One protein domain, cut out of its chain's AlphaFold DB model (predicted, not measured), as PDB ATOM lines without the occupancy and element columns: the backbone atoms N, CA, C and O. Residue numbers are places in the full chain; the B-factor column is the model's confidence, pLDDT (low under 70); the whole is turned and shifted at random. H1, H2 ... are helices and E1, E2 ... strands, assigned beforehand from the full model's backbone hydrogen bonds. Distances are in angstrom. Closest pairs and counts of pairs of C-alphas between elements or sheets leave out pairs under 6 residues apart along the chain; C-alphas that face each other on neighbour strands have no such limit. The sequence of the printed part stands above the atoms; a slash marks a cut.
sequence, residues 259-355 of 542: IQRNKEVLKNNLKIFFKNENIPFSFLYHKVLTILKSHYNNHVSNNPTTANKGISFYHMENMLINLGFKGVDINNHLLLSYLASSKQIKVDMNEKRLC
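What this domain is: This is residues 259 to 355 of the 542 residues of an uncharacterized protein of Plasmodium falciparum (isolate 3D7) (UniProt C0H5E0). What does the model look like? A small hairpin of two strands, E1 and E2, sits beside one long helix, H1, and three short helices, H2, H3 and H4, lie around them. H2 folds back on the far end of H1, and residues 259 to 280 form a long stretch with no named element before H1 begins. What are the counts and the size? The printed part has 97 residues, with four named helices and two named strands in the order H1 H2 H3 H4 E1 E2; the sheet, in the order E1 - E2, is antiparallel, and the class is mostly helix. The whole is compact, with a radius of gyration of the C-alphas of 13.7 A and spans of 42 by 31 by 20 A.

How they stand to each other: How is the sheet paired? E1, residues 345 to 348, and E2, residues 353 to 355, form an antiparallel hairpin at 150 degrees, with N 348 and O 353 2.8 A apart and N 346 and O 355 2.9 A apart, within hydrogen-bond range. Residues 311 to 312 also pair with residues 353 to 354 of E2, antiparallel. Which helices come near it? H1, residues 281 to 299, comes closest to E2 at the C-alphas of Leu 292 and Cys 355, 6.5 A apart. H4, residues 333 to 340, comes closest to E1 at the C-alphas of Ala 340 and Val 347, 5.9 A apart. H3, residues 313 to 322, comes closest to E2 at the C-alphas of Phe 313 and Arg 353, 5.6 A apart. How do the helices stand to H1? H2, residues 304 to 309, touches residues 295 to 299 of H1 alone, closest at the C-alphas of Tyr 296 and Ala 307, 4.6 A, in a helical hairpin with a shallow tilt of 29 degrees, opposite ways. H3 is close to H1 but not clearly touching, about perpendicular at 74 degrees, with the C-alphas of Val 288 and Met 316 closest at 7.7 A. In H1, H2, H3 and H4 every O i to N i+4 pair is within hydrogen-bond range.

Where its parts are: Where do the strands lie? E1 is 9.6 A long, and E2 ends at C-alpha 355, (14.081, 12.006, 77.425), after 6.4 A. Where do the helices lie? H1 runs 27.0 A from C-alpha 281 at (26.859, 22.217, 85.492). H2 measures 8.6 A, H3 14.2 A and H4 10.2 A.

The domain as a whole: How large is it? The two C-alphas farthest apart, those of Glu 264 and Asn 302, are 43.2 A apart. Are there cuts or long links? The printed part has no cut; the link from H3 to H4 is short, and the others between named elements are tight. Where is confidence low? Residues 259 to 270 have pLDDT under 70.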
ATOM      1  N   ILE A 259      34.032   7.381  84.436       44.26
ATOM      2  CA  ILE A 259      33.853   8.307  85.568       44.26
ATOM      3  C   ILE A 259      35.159   9.037  85.929       44.26
ATOM      4  O   ILE A 259      35.110  10.183  86.376       44.26
ATOM      5  N   GLN A 260      36.329   8.420  85.718       45.04
ATOM      6  CA  GLN A 260      37.617   9.066  86.004       45.04
ATOM      7  C   GLN A 260      37.999  10.114  84.949       45.04
ATOM      8  O   GLN A 260      38.357  11.229  85.324       45.04
ATOM      9  N   ARG A 261      37.850   9.810  83.649       42.29
ATOM     10  CA  ARG A 261      38.214  10.741  82.558       42.29
ATOM     11  C   ARG A 261      37.432  12.059  82.610       42.29
ATOM     12  O   ARG A 261      38.001  13.121  82.372       42.29
ATOM     13  N   ASN A 262      36.162  12.024  83.016       48.90
ATOM     14  CA  ASN A 262      35.311  13.218  83.070       48.90
ATOM     15  C   ASN A 262      35.766  14.300  84.074       48.90
ATOM     16  O   ASN A 262      35.254  15.416  84.012       48.90
ATOM     17  N   LYS A 263      36.726  14.032  84.977       48.24
ATOM     18  CA  LYS A 263      37.294  15.079  85.850       48.24
ATOM     19  C   LYS A 263      38.229  16.051  85.124       48.24
ATOM     20  O   LYS A 263      38.360  17.185  85.576       48.24
ATOM     21  N   GLU A 264      38.860  15.639  84.028       44.61
ATOM     22  CA  GLU A 264      39.871  16.455  83.336       44.61
ATOM     23  C   GLU A 264      39.262  17.300  82.207       44.61
ATOM     24  O   GLU A 264      39.659  18.448  82.009       44.61
ATOM     25  N   VAL A 265      38.219  16.788  81.540       47.22
ATOM     26  CA  VAL A 265      37.512  17.480  80.439       47.22
ATOM     27  C   VAL A 265      36.753  18.738  80.911       47.22
ATOM     28  O   VAL A 265      36.447  19.625  80.117       47.22
ATOM     29  N   LEU A 266      36.499  18.874  82.218       48.49
ATOM     30  CA  LEU A 266      35.797  20.016  82.828       48.49
ATOM     31  C   LEU A 266      36.570  21.355  82.792       48.49
ATOM     32  O   LEU A 266      36.059  22.353  83.295       48.49
ATOM     33  N   LYS A 267      37.778  21.407  82.213       46.07
ATOM     34  CA  LYS A 267      38.579  22.644  82.097       46.07
ATOM     35  C   LYS A 267      38.204  23.563  80.920       46.07
ATOM     36  O   LYS A 267      38.719  24.678  80.865       46.07
ATOM     37  N   ASN A 268      37.313  23.158  80.009       51.62
ATOM     38  CA  ASN A 268      36.864  24.037  78.920       51.62
ATOM     39  C   ASN A 268      35.760  25.008  79.387       51.62
ATOM     40  O   ASN A 268      34.733  24.600  79.924       51.62
ATOM     41  N   ASN A 269      35.987  26.309  79.165       55.69
ATOM     42  CA  ASN A 269      35.295  27.432  79.819       55.69
ATOM     43  C   ASN A 269      33.866  27.740  79.309       55.69
ATOM     44  O   ASN A 269      33.551  28.883  78.974       55.69
ATOM     45  N   LEU A 270      32.970  26.753  79.301       69.06
ATOM     46  CA  LEU A 270      31.530  26.967  79.105       69.06
ATOM     47  C   LEU A 270      30.902  27.603  80.359       69.06
ATOM     48  O   LEU A 270      30.359  26.922  81.230       69.06
ATOM     49  N   LYS A 271      31.011  28.932  80.456       80.15
ATOM     50  CA  LYS A 271      30.414  29.746  81.525       80.15
ATOM     51  C   LYS A 271      28.913  29.912  81.294       80.15
ATOM     52  O   LYS A 271      28.486  30.775  80.530       80.15
ATOM     53  N   ILE A 272      28.122  29.085  81.970       84.30
ATOM     54  CA  ILE A 272      26.664  29.213  82.005       84.30
ATOM     55  C   ILE A 272      26.288  30.153  83.146       84.30
ATOM     56  O   ILE A 272      26.733  29.978  84.283       84.30
ATOM     57  N   PHE A 273      25.413  31.113  82.859       86.47
ATOM     58  CA  PHE A 273      24.888  32.035  83.858       86.47
ATOM     59  C   PHE A 273      23.419  31.734  84.156       86.47
ATOM     60  O   PHE A 273      22.653  31.403  83.256       86.47
ATOM     61  N   PHE A 274      23.005  31.912  85.407       89.11
ATOM     62  CA  PHE A 274      21.609  31.931  85.836       89.11
ATOM     63  C   PHE A 274      21.358  33.250  86.561       89.11
ATOM     64  O   PHE A 274      22.049  33.562  87.523       89.11
ATOM     65  N   LYS A 275      20.417  34.068  86.071       86.98
ATOM     66  CA  LYS A 275      20.157  35.426  86.594       86.98
ATOM     67  C   LYS A 275      21.425  36.300  86.721       86.98
ATOM     68  O   LYS A 275      21.541  37.110  87.629       86.98
ATOM     69  N   ASN A 276      22.345  36.152  85.761       83.63
ATOM     70  CA  ASN A 276      23.677  36.776  85.692       83.63
ATOM     71  C   ASN A 276      24.745  36.230  86.671       83.63
ATOM     72  O   ASN A 276      25.890  36.665  86.590       83.63
ATOM     73  N   GLU A 277      24.445  35.241  87.517       87.62
ATOM     74  CA  GLU A 277      25.446  34.532  88.335       87.62
ATOM     75  C   GLU A 277      26.006  33.312  87.586       87.62
ATOM     76  O   GLU A 277      25.247  32.557  86.980       87.62
ATOM     77  N   ASN A 278      27.324  33.083  87.618       88.31
ATOM     78  CA  ASN A 278      27.947  31.915  86.978       88.31
ATOM     79  C   ASN A 278      27.708  30.639  87.806       88.31
ATOM     80  O   ASN A 278      28.129  30.566  88.961       88.31
ATOM     81  N   ILE A 279      27.093  29.617  87.205       88.45
ATOM     82  CA  ILE A 279      26.633  28.403  87.903       88.45
ATOM     83  C   ILE A 279      27.416  27.132  87.522       88.45
ATOM     84  O   ILE A 279      27.908  27.011  86.401       88.45
ATOM     85  N   PRO A 280      27.495  26.127  88.418       88.09
ATOM     86  CA  PRO A 280      28.051  24.820  88.081       88.09
ATOM     87  C   PRO A 280      27.087  23.995  87.209       88.09
ATOM     88  O   PRO A 280      25.867  24.038  87.395       88.09
ATOM     89  N   PHE A 281      27.635  23.142  86.335       86.59
ATOM     90  CA  PHE A 281      26.859  22.217  85.492       86.59
ATOM     91  C   PHE A 281      25.871  21.334  86.274       86.59
ATOM     92  O   PHE A 281      24.828  20.968  85.738       86.59
ATOM     93  N   SER A 282      26.151  21.018  87.542       89.17
ATOM     94  CA  SER A 282      25.244  20.251  88.405       89.17
ATOM     95  C   SER A 282      23.902  20.957  88.639       89.17
ATOM     96  O   SER A 282      22.860  20.302  88.634       89.17
ATOM     97  N   PHE A 283      23.891  22.288  88.778       90.86
ATOM     98  CA  PHE A 283      22.653  23.062  88.921       90.86
ATOM     99  C   PHE A 283      21.832  23.040  87.626       90.86
ATOM    100  O   PHE A 283      20.621  22.809  87.664       90.86
ATOM    101  N   LEU A 284      22.499  23.196  86.474       91.48
ATOM    102  CA  LEU A 284      21.864  23.050  85.162       91.48
ATOM    103  C   LEU A 284      21.284  21.637  84.981       91.48
ATOM    104  O   LEU A 284      20.111  21.513  84.641       91.48
ATOM    105  N   TYR A 285      22.050  20.583  85.283       92.57
ATOM    106  CA  TYR A 285      21.576  19.195  85.243       92.57
ATOM    107  C   TYR A 285      20.316  18.993  86.094       92.57
ATOM    108  O   TYR A 285      19.331  18.443  85.604       92.57
ATOM    109  N   HIS A 286      20.295  19.478  87.340       91.85
ATOM    110  CA  HIS A 286      19.118  19.339  88.201       91.85
ATOM    111  C   HIS A 286      17.893  20.098  87.664       91.85
ATOM    112  O   HIS A 286      16.766  19.611  87.805       91.85
ATOM    113  N   LYS A 287      18.083  21.247  87.000       93.20
ATOM    114  CA  LYS A 287      16.992  21.967  86.325       93.20
ATOM    115  C   LYS A 287      16.505  21.261  85.059       93.20
ATOM    116  O   LYS A 287      15.298  21.059  84.952       93.20
ATOM    117  N   VAL A 288      17.398  20.799  84.181       93.58
ATOM    118  CA  VAL A 288      17.052  19.963  83.012       93.58
ATOM    119  C   VAL A 288      16.279  18.719  83.459       93.58
ATOM    120  O   VAL A 288      15.194  18.452  82.951       93.58
ATOM    121  N   LEU A 289      16.766  18.010  84.480       92.82
ATOM    122  CA  LEU A 289      16.096  16.841  85.053       92.82
ATOM    123  C   LEU A 289      14.701  17.175  85.605       92.82
ATOM    124  O   LEU A 289      13.777  16.389  85.429       92.82
ATOM    125  N   THR A 290      14.522  18.336  86.241       91.58
ATOM    126  CA  THR A 290      13.209  18.776  86.751       91.58
ATOM    127  C   THR A 290      12.226  19.058  85.613       91.58
ATOM    128  O   THR A 290      11.071  18.644  85.693       91.58
ATOM    129  N   ILE A 291      12.678  19.713  84.538       92.59
ATOM    130  CA  ILE A 291      11.859  19.975  83.344       92.59
ATOM    131  C   ILE A 291      11.454  18.647  82.680       92.59
ATOM    132  O   ILE A 291      10.271  18.413  82.440       92.59
ATOM    133  N   LEU A 292      12.417  17.743  82.464       93.29
ATOM    134  CA  LEU A 292      12.181  16.423  81.866       93.29
ATOM    135  C   LEU A 292      11.228  15.554  82.701       93.29
ATOM    136  O   LEU A 292      10.322  14.937  82.142       93.29
ATOM    137  N   LYS A 293      11.383  15.542  84.033       89.70
ATOM    138  CA  LYS A 293      10.458  14.864  84.956       89.70
ATOM    139  C   LYS A 293       9.046  15.442  84.887       89.70
ATOM    140  O   LYS A 293       8.090  14.676  84.848       89.70
ATOM    141  N   SER A 294       8.913  16.770  84.859       88.29
ATOM    142  CA  SER A 294       7.614  17.449  84.755       88.29
ATOM    143  C   SER A 294       6.890  17.057  83.462       88.29
ATOM    144  O   SER A 294       5.771  16.553  83.506       88.29
ATOM    145  N   HIS A 295       7.569  17.169  82.316       88.72
ATOM    146  CA  HIS A 295       7.034  16.763  81.013       88.72
ATOM    147  C   HIS A 295       6.622  15.284  80.976       88.72
ATOM    148  O   HIS A 295       5.519  14.961  80.539       88.72
ATOM    149  N   TYR A 296       7.473  14.382  81.478       87.97
ATOM    150  CA  TYR A 296       7.145  12.958  81.551       87.97
ATOM    151  C   TYR A 296       5.901  12.706  82.416       87.97
ATOM    152  O   TYR A 296       4.953  12.081  81.946       87.97
ATOM    153  N   ASN A 297       5.860  13.242  83.639       83.55
ATOM    154  CA  ASN A 297       4.750  13.030  84.573       83.55
ATOM    155  C   ASN A 297       3.421  13.618  84.064       83.55
ATOM    156  O   ASN A 297       2.372  13.019  84.286       83.55
ATOM    157  N   ASN A 298       3.455  14.747  83.348       84.61
ATOM    158  CA  ASN A 298       2.257  15.373  82.780       84.61
ATOM    159  C   ASN A 298       1.685  14.592  81.583       84.61
ATOM    160  O   ASN A 298       0.485  14.661  81.322       84.61
ATOM    161  N   HIS A 299       2.523  13.851  80.850       83.38
ATOM    162  CA  HIS A 299       2.096  13.106  79.662       83.38
ATOM    163  C   HIS A 299       1.923  11.598  79.887       83.38
ATOM    164  O   HIS A 299       1.160  10.986  79.145       83.38
ATOM    165  N   VAL A 300       2.557  10.980  80.891       80.88
ATOM    166  CA  VAL A 300       2.583   9.508  81.045       80.88
ATOM    167  C   VAL A 300       1.192   8.868  81.165       80.88
ATOM    168  O   VAL A 300       0.991   7.778  80.635       80.88
ATOM    169  N   SER A 301       0.217   9.542  81.787       76.70
ATOM    170  CA  SER A 301      -1.159   9.033  81.910       76.70
ATOM    171  C   SER A 301      -2.049   9.303  80.695       76.70
ATOM    172  O   SER A 301      -3.002   8.562  80.478       76.70
ATOM    173  N   ASN A 302      -1.769  10.362  79.926       77.79
ATOM    174  CA  ASN A 302      -2.698  10.896  78.920       77.79
ATOM    175  C   ASN A 302      -2.205  10.665  77.481       77.79
ATOM    176  O   ASN A 302      -3.005  10.501  76.567       77.79
ATOM    177  N   ASN A 303      -0.887  10.667  77.266       83.63
ATOM    178  CA  ASN A 303      -0.241  10.325  76.002       83.63
ATOM    179  C   ASN A 303       1.186   9.788  76.262       83.63
ATOM    180  O   ASN A 303       2.165  10.545  76.200       83.63
ATOM    181  N   PRO A 304       1.343   8.475  76.527       79.41
ATOM    182  CA  PRO A 304       2.651   7.880  76.802       79.41
ATOM    183  C   PRO A 304       3.614   7.948  75.605       79.41
ATOM    184  O   PRO A 304       4.828   7.862  75.796       79.41
ATOM    185  N   THR A 305       3.122   8.149  74.373       80.46
ATOM    186  CA  THR A 305       4.003   8.341  73.206       80.46
ATOM    187  C   THR A 305       4.733   9.684  73.280       80.46
ATOM    188  O   THR A 305       5.934   9.738  73.031       80.46
ATOM    189  N   THR A 306       4.051  10.751  73.712       79.95
ATOM    190  CA  THR A 306       4.661  12.072  73.946       79.95
ATOM    191  C   THR A 306       5.598  12.045  75.150       79.95
ATOM    192  O   THR A 306       6.714  12.556  75.062       79.95
ATOM    193  N   ALA A 307       5.209  11.378  76.245       77.97
ATOM    194  CA  ALA A 307       6.051  11.253  77.439       77.97
ATOM    195  C   ALA A 307       7.436  10.649  77.128       77.97
ATOM    196  O   ALA A 307       8.453  11.154  77.604       77.97
ATOM    197  N   ASN A 308       7.476   9.606  76.289       81.21
ATOM    198  CA  ASN A 308       8.706   8.897  75.925       81.21
ATOM    199  C   ASN A 308       9.528   9.588  74.815       81.21
ATOM    200  O   ASN A 308      10.747   9.414  74.782       81.21
ATOM    201  N   LYS A 309       8.903  10.396  73.941       84.68
ATOM    202  CA  LYS A 309       9.604  11.210  72.923       84.68
ATOM    203  C   LYS A 309      10.494  12.302  73.528       84.68
ATOM    204  O   LYS A 309      11.462  12.705  72.893       84.68
ATOM    205  N   GLY A 310      10.193  12.762  74.743       88.90
ATOM    206  CA  GLY A 310      10.979  13.797  75.415       88.90
ATOM    207  C   GLY A 310      10.879  15.175  74.749       88.90
ATOM    208  O   GLY A 310       9.932  15.459  74.018       88.90
ATOM    209  N   ILE A 311      11.852  16.041  75.032       92.50
ATOM    210  CA  ILE A 311      11.875  17.454  74.616       92.50
ATOM    211  C   ILE A 311      13.047  17.680  73.653       92.50
ATOM    212  O   ILE A 311      14.152  17.207  73.916       92.50
ATOM    213  N   SER A 312      12.838  18.409  72.552       93.24
ATOM    214  CA  SER A 312      13.922  18.754  71.618       93.24
ATOM    215  C   SER A 312      14.946  19.710  72.237       93.24
ATOM    216  O   SER A 312      14.597  20.523  73.093       93.24
ATOM    217  N   PHE A 313      16.206  19.638  71.791       92.89
ATOM    218  CA  PHE A 313      17.295  20.475  72.318       92.89
ATOM    219  C   PHE A 313      16.919  21.967  72.283       92.89
ATOM    220  O   PHE A 313      16.919  22.609  73.328       92.89
ATOM    221  N   TYR A 314      16.437  22.455  71.135       91.38
ATOM    222  CA  TYR A 314      15.944  23.827  70.944       91.38
ATOM    223  C   TYR A 314      14.820  24.231  71.913       91.38
ATOM    224  O   TYR A 314      14.803  25.342  72.444       91.38
ATOM    225  N   HIS A 315      13.862  23.338  72.186       92.41
ATOM    226  CA  HIS A 315      12.770  23.669  73.103       92.41
ATOM    227  C   HIS A 315      13.235  23.666  74.568       92.41
ATOM    228  O   HIS A 315      12.792  24.510  75.345       92.41
ATOM    229  N   MET A 316      14.179  22.791  74.933       93.73
ATOM    230  CA  MET A 316      14.824  22.801  76.250       93.73
ATOM    231  C   MET A 316      15.717  24.040  76.444       93.73
ATOM    232  O   MET A 316      15.668  24.652  77.509       93.73
ATOM    233  N   GLU A 317      16.481  24.453  75.426       92.03
ATOM    234  CA  GLU A 317      17.252  25.707  75.412       92.03
ATOM    235  C   GLU A 317      16.330  26.901  75.691       92.03
ATOM    236  O   GLU A 317      16.545  27.635  76.657       92.03
ATOM    237  N   ASN A 318      15.229  27.026  74.942       92.23
ATOM    238  CA  ASN A 318      14.237  28.085  75.145       92.23
ATOM    239  C   ASN A 318      13.560  28.026  76.529       92.23
ATOM    240  O   ASN A 318      13.378  29.064  77.164       92.23
ATOM    241  N   MET A 319      13.231  26.836  77.051       92.22
ATOM    242  CA  MET A 319      12.710  26.694  78.421       92.22
ATOM    243  C   MET A 319      13.711  27.176  79.480       92.22
ATOM    244  O   MET A 319      13.310  27.798  80.464       92.22
ATOM    245  N   LEU A 320      15.005  26.914  79.299       93.55
ATOM    246  CA  LEU A 320      16.049  27.364  80.222       93.55
ATOM    247  C   LEU A 320      16.290  28.875  80.107       93.55
ATOM    248  O   LEU A 320      16.381  29.548  81.133       93.55
ATOM    249  N   ILE A 321      16.317  29.426  78.893       90.79
ATOM    250  CA  ILE A 321      16.410  30.875  78.660       90.79
ATOM    251  C   ILE A 321      15.242  31.599  79.348       90.79
ATOM    252  O   ILE A 321      15.470  32.523  80.129       90.79
ATOM    253  N   ASN A 322      14.010  31.101  79.188       90.85
ATOM    254  CA  ASN A 322      12.815  31.639  79.849       90.85
ATOM    255  C   ASN A 322      12.848  31.518  81.387       90.85
ATOM    256  O   ASN A 322      12.213  32.306  82.084       90.85
ATOM    257  N   LEU A 323      13.609  30.567  81.941       91.18
ATOM    258  CA  LEU A 323      13.864  30.461  83.385       91.18
ATOM    259  C   LEU A 323      14.975  31.410  83.882       91.18
ATOM    260  O   LEU A 323      15.209  31.483  85.091       91.18
ATOM    261  N   GLY A 324      15.648  32.137  82.985       89.76
ATOM    262  CA  GLY A 324      16.717  33.087  83.298       89.76
ATOM    263  C   GLY A 324      18.140  32.541  83.138       89.76
ATOM    264  O   GLY A 324      19.066  33.118  83.714       89.76
ATOM    265  N   PHE A 325      18.335  31.445  82.397       91.29
ATOM    266  CA  PHE A 325      19.670  30.975  82.009       91.29
ATOM    267  C   PHE A 325      20.216  31.763  80.800       91.29
ATOM    268  O   PHE A 325      19.463  32.185  79.927       91.29
ATOM    269  N   LYS A 326      21.540  31.928  80.723       87.41
ATOM    270  CA  LYS A 326      22.273  32.503  79.578       87.41
ATOM    271  C   LYS A 326      23.524  31.667  79.294       87.41
ATOM    272  O   LYS A 326      24.130  31.139  80.225       87.41
ATOM    273  N   GLY A 327      23.922  31.569  78.024       82.64
ATOM    274  CA  GLY A 327      25.094  30.780  77.614       82.64
ATOM    275  C   GLY A 327      24.889  29.260  77.680       82.64
ATOM    276  O   GLY A 327      25.859  28.522  77.814       82.64
ATOM    277  N   VAL A 328      23.638  28.788  77.621       85.52
ATOM    278  CA  VAL A 328      23.328  27.360  77.470       85.52
ATOM    279  C   VAL A 328      23.239  27.023  75.985       85.52
ATOM    280  O   VAL A 328      22.395  27.571  75.284       85.52
ATOM    281  N   ASP A 329      24.072  26.084  75.554       85.52
ATOM    282  CA  ASP A 329      23.999  25.383  74.270       85.52
ATOM    283  C   ASP A 329      23.889  23.884  74.587       85.52
ATOM    284  O   ASP A 329      24.795  23.306  75.194       85.52
ATOM    285  N   ILE A 330      22.762  23.263  74.236       86.35
ATOM    286  CA  ILE A 330      22.494  21.831  74.439       86.35
ATOM    287  C   ILE A 330      23.015  21.003  73.266       86.35
ATOM    288  O   ILE A 330      23.237  19.812  73.435       86.35
ATOM    289  N   ASN A 331      23.306  21.598  72.110       84.67
ATOM    290  CA  ASN A 331      24.029  20.904  71.043       84.67
ATOM    291  C   ASN A 331      25.516  20.703  71.415       84.67
ATOM    292  O   ASN A 331      26.204  19.893  70.790       84.67
ATOM    293  N   ASN A 332      26.009  21.382  72.458       87.10
ATOM    294  CA  ASN A 332      27.387  21.279  72.912       87.10
ATOM    295  C   ASN A 332      27.770  19.863  73.373       87.10
ATOM    296  O   ASN A 332      27.237  19.345  74.359       87.10
ATOM    297  N   HIS A 333      28.786  19.273  72.739       85.63
ATOM    298  CA  HIS A 333      29.264  17.926  73.064       85.63
ATOM    299  C   HIS A 333      29.655  17.748  74.546       85.63
ATOM    300  O   HIS A 333      29.399  16.687  75.121       85.63
ATOM    301  N   LEU A 334      30.230  18.769  75.203       83.71
ATOM    302  CA  LEU A 334      30.572  18.664  76.625       83.71
ATOM    303  C   LEU A 334      29.308  18.524  77.479       83.71
ATOM    304  O   LEU A 334      29.222  17.606  78.296       83.71
ATOM    305  N   LEU A 335      28.306  19.378  77.254       87.69
ATOM    306  CA  LEU A 335      27.052  19.325  78.002       87.69
ATOM    307  C   LEU A 335      26.265  18.044  77.693       87.69
ATOM    308  O   LEU A 335      25.787  17.402  78.623       87.69
ATOM    309  N   LEU A 336      26.198  17.614  76.427       89.55
ATOM    310  CA  LEU A 336      25.572  16.344  76.041       89.55
ATOM    311  C   LEU A 336      26.229  15.145  76.727       89.55
ATOM    312  O   LEU A 336      25.523  14.322  77.305       89.55
ATOM    313  N   SER A 337      27.563  15.064  76.734       86.32
ATOM    314  CA  SER A 337      28.282  13.978  77.416       86.32
ATOM    315  C   SER A 337      28.064  13.987  78.937       86.32
ATOM    316  O   SER A 337      27.947  12.926  79.555       86.32
ATOM    317  N   TYR A 338      27.925  15.172  79.543       88.38
ATOM    318  CA  TYR A 338      27.594  15.316  80.959       88.38
ATOM    319  C   TYR A 338      26.151  14.877  81.257       88.38
ATOM    320  O   TYR A 338      25.940  14.082  82.174       88.38
ATOM    321  N   LEU A 339      25.164  15.314  80.465       91.23
ATOM    322  CA  LEU A 339      23.762  14.906  80.615       91.23
ATOM    323  C   LEU A 339      23.586  13.390  80.395       91.23
ATOM    324  O   LEU A 339      22.956  12.728  81.218       91.23
ATOM    325  N   ALA A 340      24.203  12.834  79.345       89.13
ATOM    326  CA  ALA A 340      24.176  11.406  79.013       89.13
ATOM    327  C   ALA A 340      24.883  10.509  80.048       89.13
ATOM    328  O   ALA A 340      24.615   9.310  80.107       89.13
ATOM    329  N   SER A 341      25.767  11.066  80.888       88.10
ATOM    330  CA  SER A 341      26.392  10.313  81.988       88.10
ATOM    331  C   SER A 341      25.395   9.910  83.087       88.10
ATOM    332  O   SER A 341      25.678   9.014  83.888       88.10
ATOM    333  N   SER A 342      24.208  10.530  83.121       86.61
ATOM    334  CA  SER A 342      23.149  10.186  84.066       86.61
ATOM    335  C   SER A 342      22.246   9.067  83.560       86.61
ATOM    336  O   SER A 342      21.630   9.157  82.503       86.61
ATOM    337  N   LYS A 343      22.013   8.072  84.422       87.19
ATOM    338  CA  LYS A 343      21.016   7.007  84.208       87.19
ATOM    339  C   LYS A 343      19.566   7.514  84.095       87.19
ATOM    340  O   LYS A 343      18.686   6.718  83.792       87.19
ATOM    341  N   GLN A 344      19.305   8.793  84.385       90.48
ATOM    342  CA  GLN A 344      17.970   9.405  84.356       90.48
ATOM    343  C   GLN A 344      17.686  10.218  83.082       90.48
ATOM    344  O   GLN A 344      16.554  10.670  82.907       90.48
ATOM    345  N   ILE A 345      18.671  10.422  82.197       92.16
ATOM    346  CA  ILE A 345      18.502  11.187  80.955       92.16
ATOM    347  C   ILE A 345      19.005  10.347  79.779       92.16
ATOM    348  O   ILE A 345      20.198  10.077  79.669       92.16
ATOM    349  N   LYS A 346      18.106   9.974  78.863       91.23
ATOM    350  CA  LYS A 346      18.503   9.486  77.536       91.23
ATOM    351  C   LYS A 346      18.676  10.698  76.624       91.23
ATOM    352  O   LYS A 346      17.752  11.498  76.484       91.23
ATOM    353  N   VAL A 347      19.833  10.796  75.980       91.46
ATOM    354  CA  VAL A 347      20.053  11.692  74.842       91.46
ATOM    355  C   VAL A 347      19.750  10.910  73.566       91.46
ATOM    356  O   VAL A 347      20.323   9.843  73.350       91.46
ATOM    357  N   ASP A 348      18.847  11.417  72.733       89.57
ATOM    358  CA  ASP A 348      18.602  10.902  71.390       89.57
ATOM    359  C   ASP A 348      19.201  11.860  70.356       89.57
ATOM    360  O   ASP A 348      18.699  12.965  70.139       89.57
ATOM    361  N   MET A 349      20.316  11.443  69.754       87.58
ATOM    362  CA  MET A 349      21.055  12.251  68.779       87.58
ATOM    363  C   MET A 349      20.360  12.318  67.414       87.58
ATOM    364  O   MET A 349      20.606  13.264  66.670       87.58
ATOM    365  N   ASN A 350      19.484  11.357  67.099       87.81
ATOM    366  CA  ASN A 350      18.817  11.273  65.800       87.81
ATOM    367  C   ASN A 350      17.645  12.259  65.741       87.81
ATOM    368  O   ASN A 350      17.531  13.037  64.799       87.81
ATOM    369  N   GLU A 351      16.804  12.277  66.780       87.35
ATOM    370  CA  GLU A 351      15.702  13.245  66.886       87.35
ATOM    371  C   GLU A 351      16.121  14.594  67.507       87.35
ATOM    372  O   GLU A 351      15.301  15.513  67.586       87.35
ATOM    373  N   LYS A 352      17.370  14.712  67.990       91.40
ATOM    374  CA  LYS A 352      17.866  15.807  68.849       91.40
ATOM    375  C   LYS A 352      16.951  16.060  70.057       91.40
ATOM    376  O   LYS A 352      16.479  17.183  70.273       91.40
ATOM    377  N   ARG A 353      16.665  15.008  70.834       92.27
ATOM    378  CA  ARG A 353      15.765  15.048  72.007       92.27
ATOM    379  C   ARG A 353      16.429  14.564  73.292       92.27
ATOM    380  O   ARG A 353      17.299  13.699  73.286       92.27
ATOM    381  N   LEU A 354      15.990  15.127  74.412       92.44
ATOM    382  CA  LEU A 354      16.301  14.676  75.765       92.44
ATOM    383  C   LEU A 354      15.053  14.010  76.357       92.44
ATOM    384  O   LEU A 354      13.995  14.639  76.432       92.44
ATOM    385  N   CYS A 355      15.175  12.765  76.815       91.47
ATOM    386  CA  CYS A 355      14.081  12.006  77.425       91.47
ATOM    387  C   CYS A 355      14.393  11.682  78.890       91.47
ATOM    388  O   CYS A 355      15.506  11.258  79.212       91.47
TER     389      CYS A 355